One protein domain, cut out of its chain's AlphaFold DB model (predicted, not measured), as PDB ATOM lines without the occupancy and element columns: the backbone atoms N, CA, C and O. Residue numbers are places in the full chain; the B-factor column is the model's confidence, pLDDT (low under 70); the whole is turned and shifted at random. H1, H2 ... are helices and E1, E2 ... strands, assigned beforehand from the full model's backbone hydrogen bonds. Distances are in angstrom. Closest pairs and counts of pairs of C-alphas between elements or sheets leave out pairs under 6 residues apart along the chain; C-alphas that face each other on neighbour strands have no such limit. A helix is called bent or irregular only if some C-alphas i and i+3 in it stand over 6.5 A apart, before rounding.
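What this domain is: This is residues 78 to 155 of the 241 residues of an uncharacterized protein of Gossypium gossypioides (UniProt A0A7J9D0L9). Two short ribbons of two antiparallel strands each, E1 with E4 and E2 with E3, follow each other along the long axis. H1 is beside E1 near one end, H3 runs beside the E2 and E3 ribbon towards the other end, and the small H2 packs on E3. The printed part has 78 residues with three named helices and four named strands, in the order E1, E2, E3, H1, H2, H3, E4, and its class is mixed, helices and strands. It is compact, with a radius of gyration of the C-alphas of 13.3 A, and spans 43 by 22 by 21 A, only just a rod.

Where its parts are: E1, residues 79 to 84, begins with C-alpha 79 at (12.270, -51.934, -6.019) and is 14.1 A long. E4, residues 148 to 152, is 13.4 A long and ends with C-alpha 152 at (11.080, -48.417, -3.220). E2 is residues 90 to 93, 9.7 A, and E3 is residues 97 to 101, 13.0 A. H3, residues 134 to 144, is the longest helix at 15.2 A, with C-alpha 134 at (15.337, -48.442, -35.968). H1 is residues 103 to 110, 9.1 A, and is irregular, with C-alphas 105 and 108 8.3 A apart. H2 is residues 122 to 125, 5.5 A.

How they stand to each other: E1 and E4 are antiparallel neighbours at 149 degrees, with N 80 and O 151 within hydrogen-bond range at 2.8 A. E2 and E3 form a hairpin, antiparallel at 157 degrees, with N 92 and O 99 within range at 2.8 A. The closest C-alphas of E1 and E2 are those of Lys 83 and Val 90, 5.3 A. For E1 and H1 they are those of Tyr 82 and Pro 103, 5.3 A; H1 and E4 are apart. H3 and E3 are near each other, and the closest C-alphas of E2 and H3 are those of Pro 91 and Ile 141, 6.6 A. H2 comes closest to E3 at the C-alphas of Gly 100 and Cys 125, 5.0 A. Residues 97 to 98 of E3 also pair, antiparallel, with residues 127 to 128. H1, H2 and H3 each touch no helix. In H3 every O i to N i+4 pair is within hydrogen-bond range; in H1 1 of 4 is, beside 3 of 5 O i to N i+3 pairs, and H2 is too short for an O i to N i+4 pair.

The domain as a whole: The two C-alphas farthest apart are those of Asp 132 and Ala 155, 43.8 A. The printed part has no cut. The link from H1 to H2, 11 residues, is long, and that from H2 to H3, 8 residues, is short; the others are tight. The mean pLDDT of the printed part is 85.0, and residues 154 to 155 are under 70.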
ATOM      1  N   ASP A  78      11.161 -55.389  -4.021       71.81
ATOM      2  CA  ASP A  78      10.867 -54.185  -3.230       71.81
ATOM      3  C   ASP A  78      11.222 -52.892  -3.985       71.81
ATOM      4  O   ASP A  78      10.831 -51.797  -3.571       71.81
ATOM      5  N   GLU A  79      11.927 -53.017  -5.109       81.19
ATOM      6  CA  GLU A  79      12.270 -51.934  -6.019       81.19
ATOM      7  C   GLU A  79      11.512 -52.062  -7.340       81.19
ATOM      8  O   GLU A  79      11.584 -53.082  -8.026       81.19
ATOM      9  N   ILE A  80      10.828 -50.990  -7.722       85.12
ATOM     10  CA  ILE A  80      10.095 -50.882  -8.980       85.12
ATOM     11  C   ILE A  80      10.965 -50.062  -9.928       85.12
ATOM     12  O   ILE A  80      11.204 -48.878  -9.674       85.12
ATOM     13  N   LEU A  81      11.457 -50.688 -10.999       88.12
ATOM     14  CA  LEU A  81      12.023 -49.970 -12.140       88.12
ATOM     15  C   LEU A  81      10.896 -49.167 -12.781       88.12
ATOM     16  O   LEU A  81       9.844 -49.737 -13.044       88.12
ATOM     17  N   TYR A  82      11.095 -47.870 -13.001       88.06
ATOM     18  CA  TYR A  82      10.034 -47.017 -13.546       88.06
ATOM     19  C   TYR A  82      10.481 -46.055 -14.643       88.06
ATOM     20  O   TYR A  82       9.627 -45.528 -15.345       88.06
ATOM     21  N   LYS A  83      11.789 -45.837 -14.792       90.56
ATOM     22  CA  LYS A  83      12.364 -44.847 -15.704       90.56
ATOM     23  C   LYS A  83      13.748 -45.311 -16.178       90.56
ATOM     24  O   LYS A  83      14.514 -45.870 -15.382       90.56
ATOM     25  N   CYS A  84      14.081 -45.058 -17.443       91.25
ATOM     26  CA  CYS A  84      15.384 -45.366 -18.046       91.25
ATOM     27  C   CYS A  84      15.949 -44.132 -18.759       91.25
ATOM     28  O   CYS A  84      15.316 -43.597 -19.663       91.25
ATOM     29  N   GLY A  85      17.153 -43.691 -18.392       91.06
ATOM     30  CA  GLY A  85      17.776 -42.484 -18.940       91.06
ATOM     31  C   GLY A  85      16.827 -41.285 -18.888       91.06
ATOM     32  O   GLY A  85      16.324 -40.928 -17.819       91.06
ATOM     33  N   ASN A  86      16.555 -40.709 -20.060       89.06
ATOM     34  CA  ASN A  86      15.646 -39.575 -20.224       89.06
ATOM     35  C   ASN A  86      14.180 -39.983 -20.460       89.06
ATOM     36  O   ASN A  86      13.318 -39.112 -20.445       89.06
ATOM     37  N   PHE A  87      13.879 -41.270 -20.648       88.31
ATOM     38  CA  PHE A  87      12.508 -41.757 -20.825       88.31
ATOM     39  C   PHE A  87      11.817 -41.863 -19.474       88.31
ATOM     40  O   PHE A  87      12.292 -42.616 -18.629       88.31
ATOM     41  N   ASP A  88      10.671 -41.201 -19.290       88.56
ATOM     42  CA  ASP A  88       9.845 -41.282 -18.068       88.56
ATOM     43  C   ASP A  88       9.125 -42.634 -17.879       88.56
ATOM     44  O   ASP A  88       8.353 -42.823 -16.939       88.56
ATOM     45  N   TRP A  89       9.419 -43.596 -18.750       89.19
ATOM     46  CA  TRP A  89       8.951 -44.975 -18.739       89.19
ATOM     47  C   TRP A  89      10.108 -45.923 -19.095       89.19
ATOM     48  O   TRP A  89      11.265 -45.520 -19.243       89.19
ATOM     49  N   VAL A  90       9.814 -47.217 -19.200       90.75
ATOM     50  CA  VAL A  90      10.788 -48.273 -19.480       90.75
ATOM     51  C   VAL A  90      10.589 -48.773 -20.916       90.75
ATOM     52  O   VAL A  90       9.593 -49.444 -21.180       90.75
ATOM     53  N   PRO A  91      11.500 -48.480 -21.858       90.81
ATOM     54  CA  PRO A  91      11.419 -49.022 -23.210       90.81
ATOM     55  C   PRO A  91      11.798 -50.508 -23.212       90.81
ATOM     56  O   PRO A  91      12.922 -50.870 -22.862       90.81
ATOM     57  N   LEU A  92      10.870 -51.378 -23.604       89.44
ATOM     58  CA  LEU A  92      11.072 -52.823 -23.686       89.44
ATOM     59  C   LEU A  92      11.334 -53.226 -25.135       89.44
ATOM     60  O   LEU A  92      10.493 -52.991 -25.998       89.44
ATOM     61  N   LEU A  93      12.478 -53.860 -25.389       86.62
ATOM     62  CA  LEU A  93      12.788 -54.454 -26.688       86.62
ATOM     63  C   LEU A  93      12.106 -55.821 -26.796       86.62
ATOM     64  O   LEU A  93      12.334 -56.711 -25.976       86.62
ATOM     65  N   GLY A  94      11.254 -55.968 -27.802       81.25
ATOM     66  CA  GLY A  94      10.584 -57.205 -28.176       81.25
ATOM     67  C   GLY A  94      11.198 -57.846 -29.422       81.25
ATOM     68  O   GLY A  94      12.204 -57.393 -29.966       81.25
ATOM     69  N   ILE A  95      10.558 -58.920 -29.889       77.06
ATOM     70  CA  ILE A  95      10.989 -59.677 -31.079       77.06
ATOM     71  C   ILE A  95      10.778 -58.868 -32.366       77.06
ATOM     72  O   ILE A  95      11.561 -58.993 -33.303       77.06
ATOM     73  N   TRP A  96       9.743 -58.027 -32.400       83.94
ATOM     74  CA  TRP A  96       9.338 -57.280 -33.595       83.94
ATOM     75  C   TRP A  96       9.672 -55.787 -33.541       83.94
ATOM     76  O   TRP A  96       9.449 -55.083 -34.518       83.94
ATOM     77  N   GLY A  97      10.205 -55.290 -32.426       89.88
ATOM     78  CA  GLY A  97      10.353 -53.857 -32.214       89.88
ATOM     79  C   GLY A  97      10.549 -53.498 -30.750       89.88
ATOM     80  O   GLY A  97      11.062 -54.309 -29.979       89.88
ATOM     81  N   ALA A  98      10.105 -52.315 -30.345       87.88
ATOM     82  CA  ALA A  98      10.059 -51.907 -28.947       87.88
ATOM     83  C   ALA A  98       8.697 -51.333 -28.568       87.88
ATOM     84  O   ALA A  98       7.949 -50.882 -29.429       87.88
ATOM     85  N   VAL A  99       8.404 -51.328 -27.269       90.12
ATOM     86  CA  VAL A  99       7.217 -50.685 -26.698       90.12
ATOM     87  C   VAL A  99       7.581 -49.949 -25.410       90.12
ATOM     88  O   VAL A  99       8.405 -50.417 -24.618       90.12
ATOM     89  N   GLY A 100       6.962 -48.794 -25.171       89.56
ATOM     90  CA  GLY A 100       7.055 -48.100 -23.890       89.56
ATOM     91  C   GLY A 100       6.201 -48.789 -22.825       89.56
ATOM     92  O   GLY A 100       4.977 -48.796 -22.906       89.56
ATOM     93  N   TYR A 101       6.825 -49.346 -21.787       88.31
ATOM     94  CA  TYR A 101       6.123 -49.824 -20.598       88.31
ATOM     95  C   TYR A 101       6.185 -48.760 -19.509       88.31
ATOM     96  O   TYR A 101       7.272 -48.349 -19.117       88.31
ATOM     97  N   ALA A 102       5.034 -48.351 -18.973       89.25
ATOM     98  CA  ALA A 102       4.948 -47.431 -17.839       89.25
ATOM     99  C   ALA A 102       4.576 -48.181 -16.540       89.25
ATOM    100  O   ALA A 102       3.401 -48.225 -16.168       89.25
ATOM    101  N   PRO A 103       5.561 -48.733 -15.800       85.88
ATOM    102  CA  PRO A 103       5.361 -49.427 -14.522       85.88
ATOM    103  C   PRO A 103       4.516 -48.647 -13.515       85.88
ATOM    104  O   PRO A 103       3.781 -49.225 -12.713       85.88
ATOM    105  N   LEU A 104       4.598 -47.315 -13.566       86.00
ATOM    106  CA  LEU A 104       3.844 -46.432 -12.688       86.00
ATOM    107  C   LEU A 104       2.328 -46.512 -12.901       86.00
ATOM    108  O   LEU A 104       1.599 -46.194 -11.971       86.00
ATOM    109  N   LEU A 105       1.836 -46.972 -14.059       84.88
ATOM    110  CA  LEU A 105       0.404 -47.200 -14.312       84.88
ATOM    111  C   LEU A 105      -0.128 -48.484 -13.664       84.88
ATOM    112  O   LEU A 105      -1.336 -48.648 -13.518       84.88
ATOM    113  N   VAL A 106       0.761 -49.386 -13.249       81.38
ATOM    114  CA  VAL A 106       0.403 -50.726 -12.767       81.38
ATOM    115  C   VAL A 106       0.976 -51.020 -11.380       81.38
ATOM    116  O   VAL A 106       1.197 -52.166 -10.999       81.38
ATOM    117  N   LEU A 107       1.155 -49.990 -10.551       80.88
ATOM    118  CA  LEU A 107       1.692 -50.093  -9.186       80.88
ATOM    119  C   LEU A 107       0.885 -51.002  -8.262       80.88
ATOM    120  O   LEU A 107       1.435 -51.557  -7.303       80.88
ATOM    121  N   ARG A 108      -0.399 -51.222  -8.570       76.38
ATOM    122  CA  ARG A 108      -1.211 -52.232  -7.883       76.38
ATOM    123  C   ARG A 108      -0.599 -53.629  -8.002       76.38
ATOM    124  O   ARG A 108      -0.579 -54.329  -6.987       76.38
ATOM    125  N   GLN A 109      -0.005 -53.991  -9.146       75.75
ATOM    126  CA  GLN A 109       0.716 -55.264  -9.341       75.75
ATOM    127  C   GLN A 109       1.899 -55.407  -8.374       75.75
ATOM    128  O   GLN A 109       2.222 -56.510  -7.940       75.75
ATOM    129  N   TYR A 110       2.451 -54.284  -7.913       73.50
ATOM    130  CA  TYR A 110       3.560 -54.222  -6.960       73.50
ATOM    131  C   TYR A 110       3.128 -53.997  -5.493       73.50
ATOM    132  O   TYR A 110       3.972 -53.791  -4.633       73.50
ATOM    133  N   ARG A 111       1.826 -54.028  -5.153       72.56
ATOM    134  CA  ARG A 111       1.284 -53.723  -3.790       72.56
ATOM    135  C   ARG A 111       1.550 -52.274  -3.358       72.56
ATOM    136  O   ARG A 111       1.514 -51.972  -2.168       72.56
ATOM    137  N   SER A 112       1.803 -51.380  -4.310       76.56
ATOM    138  CA  SER A 112       2.020 -49.962  -4.045       76.56
ATOM    139  C   SER A 112       0.760 -49.152  -4.358       76.56
ATOM    140  O   SER A 112      -0.128 -49.598  -5.092       76.56
ATOM    141  N   ARG A 113       0.657 -47.953  -3.778       78.81
ATOM    142  CA  ARG A 113      -0.447 -47.028  -4.062       78.81
ATOM    143  C   ARG A 113      -0.336 -46.541  -5.507       78.81
ATOM    144  O   ARG A 113       0.702 -46.021  -5.906       78.81
ATOM    145  N   GLN A 114      -1.421 -46.700  -6.257       81.88
ATOM    146  CA  GLN A 114      -1.541 -46.211  -7.628       81.88
ATOM    147  C   GLN A 114      -1.644 -44.681  -7.641       81.88
ATOM    148  O   GLN A 114      -2.374 -44.110  -6.828       81.88
ATOM    149  N   PHE A 115      -0.939 -44.042  -8.570       77.00
ATOM    150  CA  PHE A 115      -1.091 -42.627  -8.913       77.00
ATOM    151  C   PHE A 115      -1.202 -42.479 -10.437       77.00
ATOM    152  O   PHE A 115      -1.060 -43.472 -11.151       77.00
ATOM    153  N   ILE A 116      -1.495 -41.272 -10.919       75.31
ATOM    154  CA  ILE A 116      -1.533 -40.947 -12.352       75.31
ATOM    155  C   ILE A 116      -0.123 -40.478 -12.746       75.31
ATOM    156  O   ILE A 116       0.282 -39.404 -12.299       75.31
ATOM    157  N   PRO A 117       0.675 -41.279 -13.474       75.44
ATOM    158  CA  PRO A 117       1.988 -40.857 -13.941       75.44
ATOM    159  C   PRO A 117       1.880 -39.972 -15.185       75.44
ATOM    160  O   PRO A 117       0.856 -39.951 -15.865       75.44
ATOM    161  N   VAL A 118       2.977 -39.289 -15.508       71.31
ATOM    162  CA  VAL A 118       3.147 -38.632 -16.806       71.31
ATOM    163  C   VAL A 118       3.288 -39.716 -17.876       71.31
ATOM    164  O   VAL A 118       4.146 -40.589 -17.765       71.31
ATOM    165  N   THR A 119       2.430 -39.680 -18.893       77.19
ATOM    166  CA  THR A 119       2.425 -40.642 -20.013       77.19
ATOM    167  C   THR A 119       2.717 -39.982 -21.360       77.19
ATOM    168  O   THR A 119       2.580 -40.620 -22.402       77.19
ATOM    169  N   GLN A 120       3.087 -38.697 -21.361       81.69
ATOM    170  CA  GLN A 120       3.384 -37.953 -22.581       81.69
ATOM    171  C   GLN A 120       4.597 -38.564 -23.287       81.69
ATOM    172  O   GLN A 120       5.657 -38.675 -22.688       81.69
ATOM    173  N   GLY A 121       4.428 -38.954 -24.551       79.31
ATOM    174  CA  GLY A 121       5.488 -39.536 -25.377       79.31
ATOM    175  C   GLY A 121       5.665 -41.052 -25.252       79.31
ATOM    176  O   GLY A 121       6.523 -41.613 -25.925       79.31
ATOM    177  N   ILE A 122       4.846 -41.759 -24.456       81.88
ATOM    178  CA  ILE A 122       4.941 -43.230 -24.356       81.88
ATOM    179  C   ILE A 122       4.753 -43.923 -25.716       81.88
ATOM    180  O   ILE A 122       5.424 -44.914 -25.997       81.88
ATOM    181  N   ALA A 123       3.883 -43.364 -26.566       81.19
ATOM    182  CA  ALA A 123       3.643 -43.832 -27.928       81.19
ATOM    183  C   ALA A 123       4.878 -43.662 -28.828       81.19
ATOM    184  O   ALA A 123       5.110 -44.483 -29.707       81.19
ATOM    185  N   ASP A 124       5.730 -42.669 -28.554       82.31
ATOM    186  CA  ASP A 124       6.946 -42.411 -29.337       82.31
ATOM    187  C   ASP A 124       8.030 -43.476 -29.092       82.31
ATOM    188  O   ASP A 124       9.005 -43.577 -29.838       82.31
ATOM    189  N   CYS A 125       7.871 -44.285 -28.038       81.50
ATOM    190  CA  CYS A 125       8.724 -45.438 -27.763       81.50
ATOM    191  C   CYS A 125       8.296 -46.720 -28.466       81.50
ATOM    192  O   CYS A 125       9.035 -47.706 -28.393       81.50
ATOM    193  N   GLU A 126       7.144 -46.725 -29.133       89.12
ATOM    194  CA  GLU A 126       6.758 -47.826 -30.000       89.12
ATOM    195  C   GLU A 126       7.434 -47.684 -31.368       89.12
ATOM    196  O   GLU A 126       7.422 -46.623 -31.992       89.12
ATOM    197  N   PHE A 127       8.090 -48.749 -31.821       87.56
ATOM    198  CA  PHE A 127       8.596 -48.847 -33.190       87.56
ATOM    199  C   PHE A 127       8.783 -50.305 -33.581       87.56
ATOM    200  O   PHE A 127       9.020 -51.148 -32.715       87.56
ATOM    201  N   SER A 128       8.745 -50.588 -34.878       90.44
ATOM    202  CA  SER A 128       9.065 -51.891 -35.453       90.44
ATOM    203  C   SER A 128      10.502 -51.929 -35.977       90.44
ATOM    204  O   SER A 128      11.053 -50.922 -36.420       90.44
ATOM    205  N   TYR A 129      11.132 -53.106 -35.995       84.88
ATOM    206  CA  TYR A 129      12.439 -53.277 -36.652       84.88
ATOM    207  C   TYR A 129      12.388 -53.100 -38.176       84.88
ATOM    208  O   TYR A 129      13.438 -52.958 -38.802       84.88
ATOM    209  N   SER A 130      11.190 -53.105 -38.762       87.50
ATOM    210  CA  SER A 130      10.970 -52.745 -40.165       87.50
ATOM    211  C   SER A 130      11.014 -51.237 -40.424       87.50
ATOM    212  O   SER A 130      11.082 -50.846 -41.584       87.50
ATOM    213  N   ASP A 131      10.945 -50.403 -39.384       88.69
ATOM    214  CA  ASP A 131      10.862 -48.951 -39.538       88.69
ATOM    215  C   ASP A 131      12.229 -48.344 -39.870       88.69
ATOM    216  O   ASP A 131      13.279 -48.775 -39.375       88.69
ATOM    217  N   ASP A 132      12.215 -47.261 -40.643       89.69
ATOM    218  CA  ASP A 132      13.425 -46.501 -40.930       89.69
ATOM    219  C   ASP A 132      14.050 -45.938 -39.645       89.69
ATOM    220  O   ASP A 132      13.388 -45.437 -38.734       89.69
ATOM    221  N   GLY A 133      15.379 -46.029 -39.552       89.44
ATOM    222  CA  GLY A 133      16.124 -45.515 -38.403       89.44
ATOM    223  C   GLY A 133      16.029 -46.355 -37.120       89.44
ATOM    224  O   GLY A 133      16.552 -45.919 -36.091       89.44
ATOM    225  N   TYR A 134      15.461 -47.572 -37.154       89.00
ATOM    226  CA  TYR A 134      15.337 -48.442 -35.968       89.00
ATOM    227  C   TYR A 134      16.667 -48.652 -35.220       89.00
ATOM    228  O   TYR A 134      16.695 -48.693 -33.991       89.00
ATOM    229  N   ARG A 135      17.800 -48.738 -35.936       91.12
ATOM    230  CA  ARG A 135      19.132 -48.932 -35.329       91.12
ATOM    231  C   ARG A 135      19.499 -47.803 -34.370       91.12
ATOM    232  O   ARG A 135      20.063 -48.068 -33.312       91.12
ATOM    233  N   LYS A 136      19.149 -46.561 -34.723       93.62
ATOM    234  CA  LYS A 136      19.375 -45.388 -33.872       93.62
ATOM    235  C   LYS A 136      18.507 -45.472 -32.614       93.62
ATOM    236  O   LYS A 136      19.037 -45.346 -31.513       93.62
ATOM    237  N   LYS A 137      17.221 -45.816 -32.763       90.75
ATOM    238  CA  LYS A 137      16.301 -46.035 -31.631       90.75
ATOM    239  C   LYS A 137      16.799 -47.139 -30.685       90.75
ATOM    240  O   LYS A 137      16.803 -46.954 -29.471       90.75
ATOM    241  N   ILE A 138      17.305 -48.261 -31.212       89.94
ATOM    242  CA  ILE A 138      17.905 -49.334 -30.396       89.94
ATOM    243  C   ILE A 138      19.129 -48.832 -29.618       89.94
ATOM    244  O   ILE A 138      19.280 -49.175 -28.443       89.94
ATOM    245  N   GLN A 139      20.008 -48.039 -30.238       91.69
ATOM    246  CA  GLN A 139      21.190 -47.485 -29.564       91.69
ATOM    247  C   GLN A 139      20.807 -46.508 -28.446       91.69
ATOM    248  O   GLN A 139      21.401 -46.551 -27.364       91.69
ATOM    249  N   GLU A 140      19.802 -45.665 -28.681       92.81
ATOM    250  CA  GLU A 140      19.250 -44.742 -27.684       92.81
ATOM    251  C   GLU A 140      18.662 -45.508 -26.495       92.81
ATOM    252  O   GLU A 140      19.041 -45.257 -25.349       92.81
ATOM    253  N   ILE A 141      17.824 -46.516 -26.763       90.69
ATOM    254  CA  ILE A 141      17.258 -47.401 -25.739       90.69
ATOM    255  C   ILE A 141      18.368 -48.111 -24.967       90.69
ATOM    256  O   ILE A 141      18.419 -48.016 -23.741       90.69
ATOM    257  N   SER A 142      19.304 -48.767 -25.654       90.06
ATOM    258  CA  SER A 142      20.417 -49.483 -25.015       90.06
ATOM    259  C   SER A 142      21.253 -48.562 -24.126       90.06
ATOM    260  O   SER A 142      21.724 -48.970 -23.064       90.06
ATOM    261  N   SER A 143      21.416 -47.298 -24.525       91.44
ATOM    262  CA  SER A 143      22.110 -46.289 -23.724       91.44
ATOM    263  C   SER A 143      21.289 -45.865 -22.507       91.44
ATOM    264  O   SER A 143      21.840 -45.771 -21.411       91.44
ATOM    265  N   ALA A 144      19.977 -45.682 -22.656       91.75
ATOM    266  CA  ALA A 144      19.077 -45.365 -21.551       91.75
ATOM    267  C   ALA A 144      19.016 -46.484 -20.498       91.75
ATOM    268  O   ALA A 144      18.975 -46.204 -19.300       91.75
ATOM    269  N   TRP A 145      19.104 -47.751 -20.917       92.94
ATOM    270  CA  TRP A 145      19.180 -48.905 -20.013       92.94
ATOM    271  C   TRP A 145      20.439 -48.922 -19.134       92.94
ATOM    272  O   TRP A 145      20.436 -49.550 -18.076       92.94
ATOM    273  N   LYS A 146      21.496 -48.178 -19.490       90.44
ATOM    274  CA  LYS A 146      22.664 -47.987 -18.609       90.44
ATOM    275  C   LYS A 146      22.347 -47.091 -17.403       90.44
ATOM    276  O   LYS A 146      23.091 -47.105 -16.425       90.44
ATOM    277  N   GLN A 147      21.254 -46.328 -17.458       91.44
ATOM    278  CA  GLN A 147      20.827 -45.373 -16.435       91.44
ATOM    279  C   GLN A 147      19.409 -45.699 -15.950       91.44
ATOM    280  O   GLN A 147      18.432 -45.038 -16.296       91.44
ATOM    281  N   THR A 148      19.281 -46.742 -15.133       92.25
ATOM    282  CA  THR A 148      17.979 -47.152 -14.591       92.25
ATOM    283  C   THR A 148      17.626 -46.400 -13.314       92.25
ATOM    284  O   THR A 148      18.464 -46.195 -12.438       92.25
ATOM    285  N   HIS A 149      16.354 -46.029 -13.187       89.25
ATOM    286  CA  HIS A 149      15.809 -45.387 -11.999       89.25
ATOM    287  C   HIS A 149      14.770 -46.294 -11.354       89.25
ATOM    288  O   HIS A 149      13.821 -46.765 -11.991       89.25
ATOM    289  N   ARG A 150      14.960 -46.534 -10.060       89.88
ATOM    290  CA  ARG A 150      14.117 -47.416  -9.263       89.88
ATOM    291  C   ARG A 150      13.539 -46.665  -8.084       89.88
ATOM    292  O   ARG A 150      14.173 -45.761  -7.542       89.88
ATOM    293  N   MET A 151      12.339 -47.048  -7.676       87.00
ATOM    294  CA  MET A 151      11.734 -46.548  -6.450       87.00
ATOM    295  C   MET A 151      11.398 -47.699  -5.520       87.00
ATOM    296  O   MET A 151      10.975 -48.767  -5.961       87.00
ATOM    297  N   LYS A 152      11.549 -47.463  -4.217       84.31
ATOM    298  CA  LYS A 152      11.080 -48.417  -3.220       84.31
ATOM    299  C   LYS A 152       9.559 -48.456  -3.219       84.31
ATOM    300  O   LYS A 152       8.894 -47.416  -3.241       84.31
ATOM    301  N   ARG A 153       9.016 -49.662  -3.129       76.75
ATOM    302  CA  ARG A 153       7.598 -49.893  -2.883       76.75
ATOM    303  C   ARG A 153       7.183 -49.163  -1.606       76.75
ATOM    304  O   ARG A 153       7.747 -49.383  -0.535       76.75
ATOM    305  N   LYS A 154       6.153 -48.325  -1.698       68.94
ATOM    306  CA  LYS A 154       5.487 -47.793  -0.508       68.94
ATOM    307  C   LYS A 154       4.444 -48.814  -0.075       68.94
ATOM    308  O   LYS A 154       3.415 -48.959  -0.731       68.94
ATOM    309  N   ALA A 155       4.724 -49.539   1.006       58.28
ATOM    310  CA  ALA A 155       3.720 -50.382   1.643       58.28
ATOM    311  C   ALA A 155       2.518 -49.518   2.067       58.28
ATOM    312  O   ALA A 155       2.697 -48.392   2.544       58.28
TER     313      ALA A 155